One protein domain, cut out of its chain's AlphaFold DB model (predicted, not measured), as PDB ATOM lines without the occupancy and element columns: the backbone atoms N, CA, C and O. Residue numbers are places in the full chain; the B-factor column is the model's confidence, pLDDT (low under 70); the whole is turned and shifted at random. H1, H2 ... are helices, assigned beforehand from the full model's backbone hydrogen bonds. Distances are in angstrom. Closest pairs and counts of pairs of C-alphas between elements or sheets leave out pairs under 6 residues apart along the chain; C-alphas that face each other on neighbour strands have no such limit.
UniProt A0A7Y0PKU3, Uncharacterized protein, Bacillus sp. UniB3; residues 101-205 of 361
ATOM      1  N   LYS A 101     159.284 196.491 119.108       70.44
ATOM      2  CA  LYS A 101     160.493 195.694 119.404       70.44
ATOM      3  C   LYS A 101     161.561 196.512 120.139       70.44
ATOM      4  O   LYS A 101     162.224 196.002 121.041       70.44
ATOM      5  N   THR A 102     161.695 197.787 119.784       76.31
ATOM      6  CA  THR A 102     162.637 198.712 120.426       76.31
ATOM      7  C   THR A 102     162.198 199.028 121.860       76.31
ATOM      8  O   THR A 102     163.022 198.996 122.772       76.31
ATOM      9  N   ALA A 103     160.894 199.213 122.086       80.06
ATOM     10  CA  ALA A 103     160.321 199.416 123.416       80.06
ATOM     11  C   ALA A 103     160.475 198.183 124.329       80.06
ATOM     12  O   ALA A 103     160.767 198.336 125.516       80.06
ATOM     13  N   GLU A 104     160.321 196.960 123.798       80.88
ATOM     14  CA  GLU A 104     160.580 195.719 124.551       80.88
ATOM     15  C   GLU A 104     162.056 195.576 124.951       80.88
ATOM     16  O   GLU A 104     162.352 195.187 126.083       80.88
ATOM     17  N   SER A 105     162.973 195.904 124.033       85.25
ATOM     18  CA  SER A 105     164.417 195.927 124.291       85.25
ATOM     19  C   SER A 105     164.769 196.921 125.394       85.25
ATOM     20  O   SER A 105     165.398 196.559 126.390       85.25
ATOM     21  N   GLU A 106     164.283 198.155 125.263       88.12
ATOM     22  CA  GLU A 106     164.495 199.202 126.254       88.12
ATOM     23  C   GLU A 106     163.956 198.785 127.628       88.12
ATOM     24  O   GLU A 106     164.696 198.846 128.606       88.12
ATOM     25  N   ARG A 107     162.727 198.246 127.697       89.44
ATOM     26  CA  ARG A 107     162.137 197.732 128.946       89.44
ATOM     27  C   ARG A 107     163.041 196.728 129.641       89.44
ATOM     28  O   ARG A 107     163.206 196.772 130.859       89.44
ATOM     29  N   PHE A 108     163.560 195.778 128.868       89.94
ATOM     30  CA  PHE A 108     164.402 194.714 129.387       89.94
ATOM     31  C   PHE A 108     165.685 195.284 129.991       89.94
ATOM     32  O   PHE A 108     165.985 194.987 131.148       89.94
ATOM     33  N   TYR A 109     166.404 196.136 129.253       89.75
ATOM     34  CA  TYR A 109     167.636 196.748 129.750       89.75
ATOM     35  C   TYR A 109     167.383 197.669 130.940       89.75
ATOM     36  O   TYR A 109     168.151 197.618 131.897       89.75
ATOM     37  N   THR A 110     166.287 198.432 130.941       92.25
ATOM     38  CA  THR A 110     165.886 199.242 132.095       92.25
ATOM     39  C   THR A 110     165.726 198.369 133.340       92.25
ATOM     40  O   THR A 110     166.357 198.655 134.347       92.25
ATOM     41  N   ILE A 111     164.970 197.265 133.273       89.94
ATOM     42  CA  ILE A 111     164.755 196.370 134.426       89.94
ATOM     43  C   ILE A 111     166.055 195.697 134.882       89.94
ATOM     44  O   ILE A 111     166.320 195.626 136.081       89.94
ATOM     45  N   VAL A 112     166.864 195.190 133.947       90.62
ATOM     46  CA  VAL A 112     168.122 194.497 134.274       90.62
ATOM     47  C   VAL A 112     169.120 195.455 134.918       90.62
ATOM     48  O   VAL A 112     169.760 195.105 135.906       90.62
ATOM     49  N   LEU A 113     169.247 196.676 134.403       93.00
ATOM     50  CA  LEU A 113     170.160 197.662 134.971       93.00
ATOM     51  C   LEU A 113     169.680 198.165 136.337       93.00
ATOM     52  O   LEU A 113     170.510 198.440 137.195       93.00
ATOM     53  N   SER A 114     168.371 198.189 136.603       93.56
ATOM     54  CA  SER A 114     167.813 198.555 137.914       93.56
ATOM     55  C   SER A 114     168.171 197.611 139.068       93.56
ATOM     56  O   SER A 114     167.908 197.950 140.223       93.56
ATOM     57  N   PHE A 115     168.804 196.458 138.813       91.00
ATOM     58  CA  PHE A 115     169.435 195.677 139.883       91.00
ATOM     59  C   PHE A 115     170.573 196.441 140.571       91.00
ATOM     60  O   PHE A 115     170.828 196.208 141.749       91.00
ATOM     61  N   VAL A 116     171.202 197.391 139.876       94.31
ATOM     62  CA  VAL A 116     172.129 198.353 140.472       94.31
ATOM     63  C   VAL A 116     171.401 199.697 140.603       94.31
ATOM     64  O   VAL A 116     170.990 200.265 139.583       94.31
ATOM     65  N   PRO A 117     171.224 200.231 141.828       94.94
ATOM     66  CA  PRO A 117     170.569 201.517 142.057       94.94
ATOM     67  C   PRO A 117     171.085 202.608 141.115       94.94
ATOM     68  O   PRO A 117     172.282 202.871 141.048       94.94
ATOM     69  N   GLY A 118     170.168 203.232 140.375       93.81
ATOM     70  CA  GLY A 118     170.462 204.345 139.475       93.81
ATOM     71  C   GLY A 118     170.824 203.982 138.030       93.81
ATOM     72  O   GLY A 118     170.590 204.804 137.147       93.81
ATOM     73  N   LEU A 119     171.310 202.770 137.723       95.75
ATOM     74  CA  LEU A 119     171.694 202.440 136.336       95.75
ATOM     75  C   LEU A 119     170.488 202.345 135.388       95.75
ATOM     76  O   LEU A 119     170.577 202.752 134.231       95.75
ATOM     77  N   GLY A 120     169.341 201.865 135.875       95.25
ATOM     78  CA  GLY A 120     168.106 201.841 135.085       95.25
ATOM     79  C   GLY A 120     167.598 203.239 134.707       95.25
ATOM     80  O   GLY A 120     167.038 203.418 133.629       95.25
ATOM     81  N   HIS A 121     167.830 204.252 135.548       96.31
ATOM     82  CA  HIS A 121     167.496 205.650 135.242       96.31
ATOM     83  C   HIS A 121     168.396 206.219 134.154       96.31
ATOM     84  O   HIS A 121     167.895 206.842 133.222       96.31
ATOM     85  N   ILE A 122     169.699 205.935 134.230       96.50
ATOM     86  CA  ILE A 122     170.669 206.328 133.200       96.50
ATOM     87  C   ILE A 122     170.273 205.717 131.850       96.50
ATOM     88  O   ILE A 122     170.291 206.415 130.839       96.50
ATOM     89  N   GLN A 123     169.812 204.460 131.835       94.12
ATOM     90  CA  GLN A 123     169.297 203.808 130.625       94.12
ATOM     91  C   GLN A 123     168.093 204.536 130.007       94.12
ATOM     92  O   GLN A 123     167.940 204.531 128.789       94.12
ATOM     93  N   LEU A 124     167.241 205.171 130.820       94.00
ATOM     94  CA  LEU A 124     166.110 205.974 130.336       94.00
ATOM     95  C   LEU A 124     166.508 207.392 129.892       94.00
ATOM     96  O   LEU A 124     165.648 208.118 129.392       94.00
ATOM     97  N   GLY A 125     167.778 207.778 130.059       93.69
ATOM     98  CA  GLY A 125     168.285 209.129 129.811       93.69
ATOM     99  C   GLY A 125     168.197 210.069 131.019       93.69
ATOM    100  O   GLY A 125     168.428 211.261 130.860       93.69
ATOM    101  N   LEU A 126     167.873 209.555 132.212       96.38
ATOM    102  CA  LEU A 126     167.774 210.326 133.458       96.38
ATOM    103  C   LEU A 126     169.084 210.226 134.248       96.38
ATOM    104  O   LEU A 126     169.188 209.482 135.234       96.38
ATOM    105  N   VAL A 127     170.114 210.919 133.763       95.88
ATOM    106  CA  VAL A 127     171.490 210.795 134.254       95.88
ATOM    107  C   VAL A 127     171.617 211.344 135.669       95.88
ATOM    108  O   VAL A 127     172.133 210.647 136.547       95.88
ATOM    109  N   TYR A 128     171.106 212.549 135.931       95.19
ATOM    110  CA  TYR A 128     171.199 213.163 137.259       95.19
ATOM    111  C   TYR A 128     170.425 212.357 138.299       95.19
ATOM    112  O   TYR A 128     170.902 212.141 139.419       95.19
ATOM    113  N   ARG A 129     169.253 211.845 137.914       95.25
ATOM    114  CA  ARG A 129     168.429 210.990 138.773       95.25
ATOM    115  C   ARG A 129     169.134 209.682 139.127       95.25
ATOM    116  O   ARG A 129     169.178 209.302 140.299       95.25
ATOM    117  N   GLY A 130     169.739 209.035 138.130       95.88
ATOM    118  CA  GLY A 130     170.484 207.794 138.311       95.88
ATOM    119  C   GLY A 130     171.743 207.956 139.158       95.88
ATOM    120  O   GLY A 130     171.933 207.209 140.116       95.88
ATOM    121  N   ILE A 131     172.567 208.969 138.872       95.81
ATOM    122  CA  ILE A 131     173.788 209.253 139.645       95.81
ATOM    123  C   ILE A 131     173.451 209.577 141.101       95.81
ATOM    124  O   ILE A 131     174.157 209.112 141.997       95.81
ATOM    125  N   THR A 132     172.365 210.317 141.352       95.00
ATOM    126  CA  THR A 132     171.921 210.618 142.720       95.00
ATOM    127  C   THR A 132     171.645 209.327 143.494       95.00
ATOM    128  O   THR A 132     172.221 209.127 144.560       95.00
ATOM    129  N   LEU A 133     170.841 208.407 142.942       95.00
ATOM    130  CA  LEU A 133     170.553 207.121 143.597       95.00
ATOM    131  C   LEU A 133     171.797 206.264 143.803       95.00
ATOM    132  O   LEU A 133     171.971 205.699 144.882       95.00
ATOM    133  N   LEU A 134     172.648 206.170 142.781       96.12
ATOM    134  CA  LEU A 134     173.876 205.387 142.840       96.12
ATOM    135  C   LEU A 134     174.803 205.910 143.943       96.12
ATOM    136  O   LEU A 134     175.282 205.138 144.774       96.12
ATOM    137  N   THR A 135     175.009 207.227 143.982       95.69
ATOM    138  CA  THR A 135     175.872 207.893 144.963       95.69
ATOM    139  C   THR A 135     175.303 207.775 146.371       95.69
ATOM    140  O   THR A 135     176.047 207.469 147.296       95.69
ATOM    141  N   THR A 136     173.991 207.958 146.556       93.75
ATOM    142  CA  THR A 136     173.353 207.784 147.868       93.75
ATOM    143  C   THR A 136     173.466 206.341 148.352       93.75
ATOM    144  O   THR A 136     173.835 206.118 149.500       93.75
ATOM    145  N   PHE A 137     173.201 205.355 147.493       96.00
ATOM    146  CA  PHE A 137     173.272 203.945 147.869       96.00
ATOM    147  C   PHE A 137     174.701 203.506 148.219       96.00
ATOM    148  O   PHE A 137     174.938 202.983 149.307       96.00
ATOM    149  N   LEU A 138     175.666 203.743 147.321       96.19
ATOM    150  CA  LEU A 138     177.059 203.355 147.553       96.19
ATOM    151  C   LEU A 138     177.689 204.177 148.677       96.19
ATOM    152  O   LEU A 138     178.353 203.613 149.542       96.19
ATOM    153  N   GLY A 139     177.448 205.489 148.698       94.38
ATOM    154  CA  GLY A 139     177.971 206.391 149.719       94.38
ATOM    155  C   GLY A 139     177.496 206.018 151.121       94.38
ATOM    156  O   GLY A 139     178.321 205.922 152.027       94.38
ATOM    157  N   LEU A 140     176.201 205.727 151.302       94.44
ATOM    158  CA  LEU A 140     175.680 205.261 152.591       94.44
ATOM    159  C   LEU A 140     176.252 203.898 152.979       94.44
ATOM    160  O   LEU A 140     176.656 203.724 154.125       94.44
ATOM    161  N   GLY A 141     176.327 202.946 152.045       94.88
ATOM    162  CA  GLY A 141     176.876 201.621 152.332       94.88
ATOM    163  C   GLY A 141     178.337 201.679 152.771       94.88
ATOM    164  O   GLY A 141     178.691 201.111 153.803       94.88
ATOM    165  N   ILE A 142     179.167 202.425 152.038       96.88
ATOM    166  CA  ILE A 142     180.578 202.640 152.378       96.88
ATOM    167  C   ILE A 142     180.698 203.348 153.729       96.88
ATOM    168  O   ILE A 142     181.482 202.909 154.563       96.88
ATOM    169  N   MET A 143     179.907 204.397 153.977       96.06
ATOM    170  CA  MET A 143     179.938 205.141 155.240       96.06
ATOM    171  C   MET A 143     179.582 204.255 156.440       96.06
ATOM    172  O   MET A 143     180.286 204.276 157.446       96.06
ATOM    173  N   ILE A 144     178.519 203.453 156.340       94.81
ATOM    174  CA  ILE A 144     178.079 202.561 157.423       94.81
ATOM    175  C   ILE A 144     179.152 201.513 157.728       94.81
ATOM    176  O   ILE A 144     179.500 201.313 158.890       94.81
ATOM    177  N   LEU A 145     179.703 200.873 156.690       95.00
ATOM    178  CA  LEU A 145     180.779 199.894 156.848       95.00
ATOM    179  C   LEU A 145     182.045 200.535 157.423       95.00
ATOM    180  O   LEU A 145     182.685 199.947 158.291       95.00
ATOM    181  N   PHE A 146     182.385 201.743 156.973       95.06
ATOM    182  CA  PHE A 146     183.531 202.498 157.466       95.06
ATOM    183  C   PHE A 146     183.395 202.828 158.953       95.06
ATOM    184  O   PHE A 146     184.327 202.578 159.712       95.06
ATOM    185  N   ILE A 147     182.232 203.331 159.386       93.69
ATOM    186  CA  ILE A 147     181.968 203.620 160.801       93.69
ATOM    187  C   ILE A 147     182.035 202.330 161.616       93.69
ATOM    188  O   ILE A 147     182.787 202.292 162.580       93.69
ATOM    189  N   ALA A 148     181.332 201.270 161.202       94.75
ATOM    190  CA  ALA A 148     181.333 199.986 161.905       94.75
ATOM    191  C   ALA A 148     182.751 199.414 162.078       94.75
ATOM    192  O   ALA A 148     183.096 198.910 163.146       94.75
ATOM    193  N   PHE A 149     183.580 199.528 161.036       94.62
ATOM    194  CA  PHE A 149     184.976 199.111 161.069       94.62
ATOM    195  C   PHE A 149     185.827 199.985 161.999       94.62
ATOM    196  O   PHE A 149     186.615 199.462 162.780       94.62
ATOM    197  N   LEU A 150     185.661 201.310 161.945       95.81
ATOM    198  CA  LEU A 150     186.453 202.259 162.730       95.81
ATOM    199  C   LEU A 150     186.130 202.195 164.227       95.81
ATOM    200  O   LEU A 150     187.027 202.330 165.059       95.81
ATOM    201  N   THR A 151     184.860 202.000 164.579       94.44
ATOM    202  CA  THR A 151     184.399 201.949 165.972       94.44
ATOM    203  C   THR A 151     184.449 200.547 166.572       94.44
ATOM    204  O   THR A 151     184.282 200.418 167.782       94.44
ATOM    205  N   TYR A 152     184.674 199.509 165.756       93.31
ATOM    206  CA  TYR A 152     184.588 198.095 166.147       93.31
ATOM    207  C   TYR A 152     183.237 197.717 166.786       93.31
ATOM    208  O   TYR A 152     183.167 196.823 167.630       93.31
ATOM    209  N   THR A 153     182.154 198.394 166.393       89.56
ATOM    210  CA  THR A 153     180.802 198.160 166.924       89.56
ATOM    211  C   THR A 153     179.883 197.621 165.830       89.56
ATOM    212  O   THR A 153     179.519 198.314 164.873       89.56
ATOM    213  N   ASN A 154     179.499 196.352 165.980       91.25
ATOM    214  CA  ASN A 154     178.678 195.619 165.014       91.25
ATOM    215  C   ASN A 154     177.246 196.170 164.916       91.25
ATOM    216  O   ASN A 154     176.560 195.937 163.923       91.25
ATOM    217  N   GLU A 155     176.793 196.924 165.915       89.69
ATOM    218  CA  GLU A 155     175.474 197.547 165.974       89.69
ATOM    219  C   GLU A 155     175.243 198.506 164.799       89.69
ATOM    220  O   GLU A 155     174.118 198.618 164.310       89.69
ATOM    221  N   PHE A 156     176.298 199.145 164.274       87.12
ATOM    222  CA  PHE A 156     176.173 200.016 163.101       87.12
ATOM    223  C   PHE A 156     175.783 199.257 161.827       87.12
ATOM    224  O   PHE A 156     175.175 199.845 160.933       87.12
ATOM    225  N   LEU A 157     176.043 197.948 161.741       92.00
ATOM    226  CA  LEU A 157     175.634 197.142 160.588       92.00
ATOM    227  C   LEU A 157     174.109 197.073 160.440       92.00
ATOM    228  O   LEU A 157     173.620 196.849 159.334       92.00
ATOM    229  N   LEU A 158     173.344 197.342 161.507       87.75
ATOM    230  CA  LEU A 158     171.884 197.444 161.437       87.75
ATOM    231  C   LEU A 158     171.428 198.530 160.452       87.75
ATOM    232  O   LEU A 158     170.395 198.374 159.802       87.75
ATOM    233  N   PHE A 159     172.213 199.597 160.265       88.25
ATOM    234  CA  PHE A 159     171.886 200.656 159.308       88.25
ATOM    235  C   PHE A 159     171.993 200.206 157.844       88.25
ATOM    236  O   PHE A 159     171.397 200.847 156.975       88.25
ATOM    237  N   LEU A 160     172.653 199.075 157.540       92.38
ATOM    238  CA  LEU A 160     172.636 198.491 156.190       92.38
ATOM    239  C   LEU A 160     171.219 198.117 155.742       92.38
ATOM    240  O   LEU A 160     170.964 198.060 154.540       92.38
ATOM    241  N   ALA A 161     170.278 197.941 156.678       88.50
ATOM    242  CA  ALA A 161     168.865 197.729 156.375       88.50
ATOM    243  C   ALA A 161     168.233 198.880 155.566       88.50
ATOM    244  O   ALA A 161     167.208 198.669 154.923       88.50
ATOM    245  N   ILE A 162     168.849 200.070 155.534       88.25
ATOM    246  CA  ILE A 162     168.422 201.205 154.700       88.25
ATOM    247  C   ILE A 162     168.759 200.977 153.214       88.25
ATOM    248  O   ILE A 162     168.063 201.478 152.335       88.25
ATOM    249  N   LEU A 163     169.792 200.199 152.879       92.94
ATOM    250  CA  LEU A 163     170.192 200.003 151.482       92.94
ATOM    251  C   LEU A 163     169.121 199.277 150.644       92.94
ATOM    252  O   LEU A 163     168.764 199.801 149.583       92.94
ATOM    253  N   PRO A 164     168.529 198.146 151.093       91.25
ATOM    254  CA  PRO A 164     167.414 197.513 150.385       91.25
ATOM    255  C   PRO A 164     166.232 198.454 150.140       91.25
ATOM    256  O   PRO A 164     165.574 198.349 149.110       91.25
ATOM    257  N   VAL A 165     165.985 199.401 151.046       87.31
ATOM    258  CA  VAL A 165     164.930 200.416 150.908       87.31
ATOM    259  C   VAL A 165     165.193 201.318 149.716       87.31
ATOM    260  O   VAL A 165     164.323 201.499 148.868       87.31
ATOM    261  N   ILE A 166     166.402 201.878 149.651       91.31
ATOM    262  CA  ILE A 166     166.822 202.767 148.566       91.31
ATOM    263  C   ILE A 166     166.778 202.012 147.236       91.31
ATOM    264  O   ILE A 166     166.317 202.557 146.234       91.31
ATOM    265  N   TRP A 167     167.202 200.745 147.234       94.12
ATOM    266  CA  TRP A 167     167.142 199.890 146.053       94.12
ATOM    267  C   TRP A 167     165.702 199.637 145.585       94.12
ATOM    268  O   TRP A 167     165.395 199.871 144.415       94.12
ATOM    269  N   ILE A 168     164.800 199.240 146.488       90.81
ATOM    270  CA  ILE A 168     163.380 199.013 146.182       90.81
ATOM    271  C   ILE A 168     162.720 200.301 145.678       90.81
ATOM    272  O   ILE A 168     161.992 200.273 144.684       90.81
ATOM    273  N   TYR A 169     162.994 201.439 146.323       91.38
ATOM    274  CA  TYR A 169     162.523 202.739 145.858       91.38
ATOM    275  C   TYR A 169     163.036 203.040 144.443       91.38
ATOM    276  O   TYR A 169     162.238 203.383 143.576       91.38
ATOM    277  N   GLY A 170     164.330 202.845 144.172       93.38
ATOM    278  CA  GLY A 170     164.909 203.037 142.842       93.38
ATOM    279  C   GLY A 170     164.277 202.134 141.775       93.38
ATOM    280  O   GLY A 170     164.015 202.586 140.660       93.38
ATOM    281  N   PHE A 171     163.971 200.882 142.123       92.19
ATOM    282  CA  PHE A 171     163.290 199.936 141.237       92.19
ATOM    283  C   PHE A 171     161.833 200.334 140.957       92.19
ATOM    284  O   PHE A 171     161.350 200.230 139.830       92.19
ATOM    285  N   TYR A 172     161.116 200.814 141.970       91.56
ATOM    286  CA  TYR A 172     159.770 201.352 141.789       91.56
ATOM    287  C   TYR A 172     159.789 202.602 140.902       91.56
ATOM    288  O   TYR A 172     159.019 202.730 139.951       91.56
ATOM    289  N   ASP A 173     160.713 203.505 141.189       92.81
ATOM    290  CA  ASP A 173     160.813 204.810 140.565       92.81
ATOM    291  C   ASP A 173     161.181 204.734 139.073       92.81
ATOM    292  O   ASP A 173     160.540 205.366 138.232       92.81
ATOM    293  N   VAL A 174     162.142 203.886 138.701       94.62
ATOM    294  CA  VAL A 174     162.466 203.645 137.285       94.62
ATOM    295  C   VAL A 174     161.297 202.995 136.533       94.62
ATOM    296  O   VAL A 174     161.052 203.324 135.373       94.62
ATOM    297  N   SER A 175     160.520 202.126 137.194       92.06
ATOM    298  CA  SER A 175     159.316 201.533 136.607       92.06
ATOM    299  C   SER A 175     158.257 202.600 136.335       92.06
ATOM    300  O   SER A 175     157.644 202.599 135.265       92.06
ATOM    301  N   GLN A 176     158.084 203.563 137.247       91.38
ATOM    302  CA  GLN A 176     157.204 204.706 137.018       91.38
ATOM    303  C   GLN A 176     157.667 205.570 135.843       91.38
ATOM    304  O   GLN A 176     156.852 205.887 134.979       91.38
ATOM    305  N   GLN A 177     158.952 205.926 135.775       93.88
ATOM    306  CA  GLN A 177     159.476 206.755 134.684       93.88
ATOM    307  C   GLN A 177     159.387 206.053 133.329       93.88
ATOM    308  O   GLN A 177     159.003 206.666 132.335       93.88
ATOM    309  N   TYR A 178     159.647 204.746 133.289       93.06
ATOM    310  CA  TYR A 178     159.438 203.956 132.081       93.06
ATOM    311  C   TYR A 178     157.964 203.975 131.640       93.06
ATOM    312  O   TYR A 178     157.670 204.192 130.465       93.06
ATOM    313  N   ASN A 179     157.018 203.834 132.575       91.81
ATOM    314  CA  ASN A 179     155.588 203.914 132.265       91.81
ATOM    315  C   ASN A 179     155.160 205.310 131.777       91.81
ATOM    316  O   ASN A 179     154.314 205.396 130.890       91.81
ATOM    317  N   LYS A 180     155.736 206.394 132.315       92.12
ATOM    318  CA  LYS A 180     155.513 207.763 131.812       92.12
ATOM    319  C   LYS A 180     156.012 207.912 130.374       92.12
ATOM    320  O   LYS A 180     155.270 208.370 129.508       92.12
ATOM    321  N   LYS A 181     157.222 207.422 130.095       91.81
ATOM    322  CA  LYS A 181     157.799 207.410 128.744       91.81
ATOM    323  C   LYS A 181     156.922 206.645 127.751       91.81
ATOM    324  O   LYS A 181     156.687 207.133 126.650       91.81
ATOM    325  N   LEU A 182     156.384 205.488 128.149       89.31
ATOM    326  CA  LEU A 182     155.459 204.705 127.321       89.31
ATOM    327  C   LEU A 182     154.161 205.451 126.984       89.31
ATOM    328  O   LEU A 182     153.613 205.250 125.904       89.31
ATOM    329  N   LYS A 183     153.673 206.314 127.879       91.25
ATOM    330  CA  LYS A 183     152.505 207.175 127.630       91.25
ATOM    331  C   LYS A 183     152.814 208.369 126.720       91.25
ATOM    332  O   LYS A 183     151.904 209.126 126.397       91.25
ATOM    333  N   GLY A 184     154.071 208.550 126.312       88.94
ATOM    334  CA  GLY A 184     154.520 209.697 125.522       88.94
ATOM    335  C   GLY A 184     154.777 210.959 126.349       88.94
ATOM    336  O   GLY A 184     154.964 212.032 125.777       88.94
ATOM    337  N   GLU A 185     154.801 210.858 127.682       91.56
ATOM    338  CA  GLU A 185     155.164 211.978 128.552       91.56
ATOM    339  C   GLU A 185     156.668 212.275 128.416       91.56
ATOM    340  O   GLU A 185     157.499 211.361 128.373       91.56
ATOM    341  N   LYS A 186     157.041 213.561 128.360       89.69
ATOM    342  CA  LYS A 186     158.455 213.957 128.377       89.69
ATOM    343  C   LYS A 186     159.035 213.693 129.763       89.69
ATOM    344  O   LYS A 186     158.479 214.140 130.762       89.69
ATOM    345  N   LEU A 187     160.163 212.992 129.809       91.75
ATOM    346  CA  LEU A 187     160.900 212.789 131.050       91.75
ATOM    347  C   LEU A 187     161.784 214.010 131.329       91.75
ATOM    348  O   LEU A 187     162.564 214.419 130.470       91.75
ATOM    349  N   GLU A 188     161.663 214.574 132.526       90.94
ATOM    350  CA  GLU A 188     162.532 215.646 133.019       90.94
ATOM    351  C   GLU A 188     163.716 215.022 133.776       90.94
ATOM    352  O   GLU A 188     163.511 214.300 134.755       90.94
ATOM    353  N   ASP A 189     164.954 215.285 133.340       92.31
ATOM    354  CA  ASP A 189     166.158 214.816 134.041       92.31
ATOM    355  C   ASP A 189     166.525 215.760 135.191       92.31
ATOM    356  O   ASP A 189     167.393 216.623 135.077       92.31
ATOM    357  N   ILE A 190     165.812 215.598 136.302       92.50
ATOM    358  CA  ILE A 190     166.081 216.272 137.573       92.50
ATOM    359  C   ILE A 190     166.481 215.255 138.640       92.50
ATOM    360  O   ILE A 190     166.164 214.062 138.566       92.50
ATOM    361  N   THR A 191     167.182 215.727 139.668       92.69
ATOM    362  CA  THR A 191     167.533 214.870 140.806       92.69
ATOM    363  C   THR A 191     166.279 214.436 141.565       92.69
ATOM    364  O   THR A 191     165.245 215.106 141.551       92.69
ATOM    365  N   ILE A 192     166.370 213.320 142.287       89.00
ATOM    366  CA  ILE A 192     165.252 212.827 143.107       89.00
ATOM    367  C   ILE A 192     164.874 213.821 144.205       89.00
ATOM    368  O   ILE A 192     163.699 213.972 144.522       89.00
ATOM    369  N   PHE A 193     165.858 214.525 144.760       85.31
ATOM    370  CA  PHE A 193     165.616 215.542 145.777       85.31
ATOM    371  C   PHE A 193     164.827 216.732 145.218       85.31
ATOM    372  O   PHE A 193     163.862 217.150 145.847       85.31
ATOM    373  N   GLN A 194     165.164 217.207 144.013       87.50
ATOM    374  CA  GLN A 194     164.406 218.265 143.329       87.50
ATOM    375  C   GLN A 194     162.988 217.818 142.964       87.50
ATOM    376  O   GLN A 194     162.038 218.572 143.143       87.50
ATOM    377  N   ASP A 195     162.824 216.580 142.492       86.44
ATOM    378  CA  ASP A 195     161.501 216.004 142.227       86.44
ATOM    379  C   ASP A 195     160.665 215.934 143.518       86.44
ATOM    380  O   ASP A 195     159.482 216.276 143.528       86.44
ATOM    381  N   PHE A 196     161.273 215.572 144.652       82.19
ATOM    382  CA  PHE A 196     160.597 215.632 145.950       82.19
ATOM    383  C   PHE A 196     160.224 217.044 146.384       82.19
ATOM    384  O   PHE A 196     159.149 217.225 146.957       82.19
ATOM    385  N   GLU A 197     161.083 218.023 146.132       81.19
ATOM    386  CA  GLU A 197     160.833 219.425 146.454       81.19
ATOM    387  C   GLU A 197     159.665 219.980 145.632       81.19
ATOM    388  O   GLU A 197     158.694 220.458 146.216       81.19
ATOM    389  N   LYS A 198     159.662 219.753 144.312       82.50
ATOM    390  CA  LYS A 198     158.554 220.107 143.408       82.50
ATOM    391  C   LYS A 198     157.235 219.469 143.843       82.50
ATOM    392  O   LYS A 198     156.223 220.149 143.991       82.50
ATOM    393  N   ASN A 199     157.241 218.165 144.129       78.19
ATOM    394  CA  ASN A 199     156.039 217.475 144.605       78.19
ATOM    395  C   ASN A 199     155.559 218.025 145.959       78.19
ATOM    396  O   ASN A 199     154.356 218.107 146.195       78.19
ATOM    397  N   ARG A 200     156.477 218.421 146.850       71.25
ATOM    398  CA  ARG A 200     156.135 219.023 148.142       71.25
ATOM    399  C   ARG A 200     155.505 220.405 147.981       71.25
ATOM    400  O   ARG A 200     154.531 220.669 148.682       71.25
ATOM    401  N   GLU A 201     156.036 221.251 147.102       70.88
ATOM    402  CA  GLU A 201     155.470 222.570 146.781       70.88
ATOM    403  C   GLU A 201     154.066 222.448 146.177       70.88
ATOM    404  O   GLU A 201     153.163 223.199 146.538       70.88
ATOM    405  N   GLU A 202     153.845 221.431 145.345       74.19
ATOM    406  CA  GLU A 202     152.538 221.107 144.765       74.19
ATOM    407  C   GLU A 202     151.591 220.374 145.743       74.19
ATOM    408  O   GLU A 202     150.494 219.968 145.359       74.19
ATOM    409  N   GLY A 203     152.007 220.145 146.997       71.12
ATOM    410  CA  GLY A 203     151.223 219.425 148.010       71.12
ATOM    411  C   GLY A 203     151.063 217.917 147.757       71.12
ATOM    412  O   GLY A 203     150.364 217.230 148.503       71.12
ATOM    413  N   LYS A 204     151.729 217.363 146.741       76.94
ATOM    414  CA  LYS A 204     151.655 215.951 146.353       76.94
ATOM    415  C   LYS A 204     152.526 215.093 147.272       76.94
ATOM    416  O   LYS A 204     153.752 215.195 147.293       76.94
ATOM    417  N   LYS A 205     151.894 214.193 148.028       82.94
ATOM    418  CA  LYS A 205     152.574 213.183 148.859       82.94
ATOM    419  C   LYS A 205     152.539 211.821 148.170       82.94
ATOM    420  O   LYS A 205     151.529 211.429 147.594       82.94
TER     421      LYS A 205
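AT A GLANCE: This is residues 101 to 205 of the 361 residues of an uncharacterized protein of Bacillus sp. UniB3 (UniProt A0A7Y0PKU3). A long helical hairpin, H3 and H4, has H1 alongside H4 near the hairpin's open end, with short H2 between H1 and H3. H5 starts at H3 on the opposite side from H1, and residues 197 to 203 stick out. The 105 printed residues, with five named helices H1 to H5 in order and no named strand, are all helix in class. The whole is only just loose, close to compact, radius of gyration of the C-alphas 15.9 A, spanning 52 by 35 by 18 A.

IN THESE COORDINATES: H1, residues 101 to 113, begins at C-alpha (160.493, 195.694, 119.404). H2 is 119 to 123, H3 127 to 151, 35.4 A long, H4 154 to 182, 45.2 A. H5, 192 to 201, ends at C-alpha (155.470, 222.570, 146.781).

HOW THE PARTS SIT: H3 and H4 touch, closest C-alphas Ala 148 and Phe 156, 5.3 A, at a shallow tilt of 7 degrees, opposite ways. H4 has 17 of 25 O i to N i+4 pairs within hydrogen-bond range; H1, H2, H3 and H5 have every pair.

THE WHOLE: The printed part has no cut; no printed residue is under 70 in pLDDT.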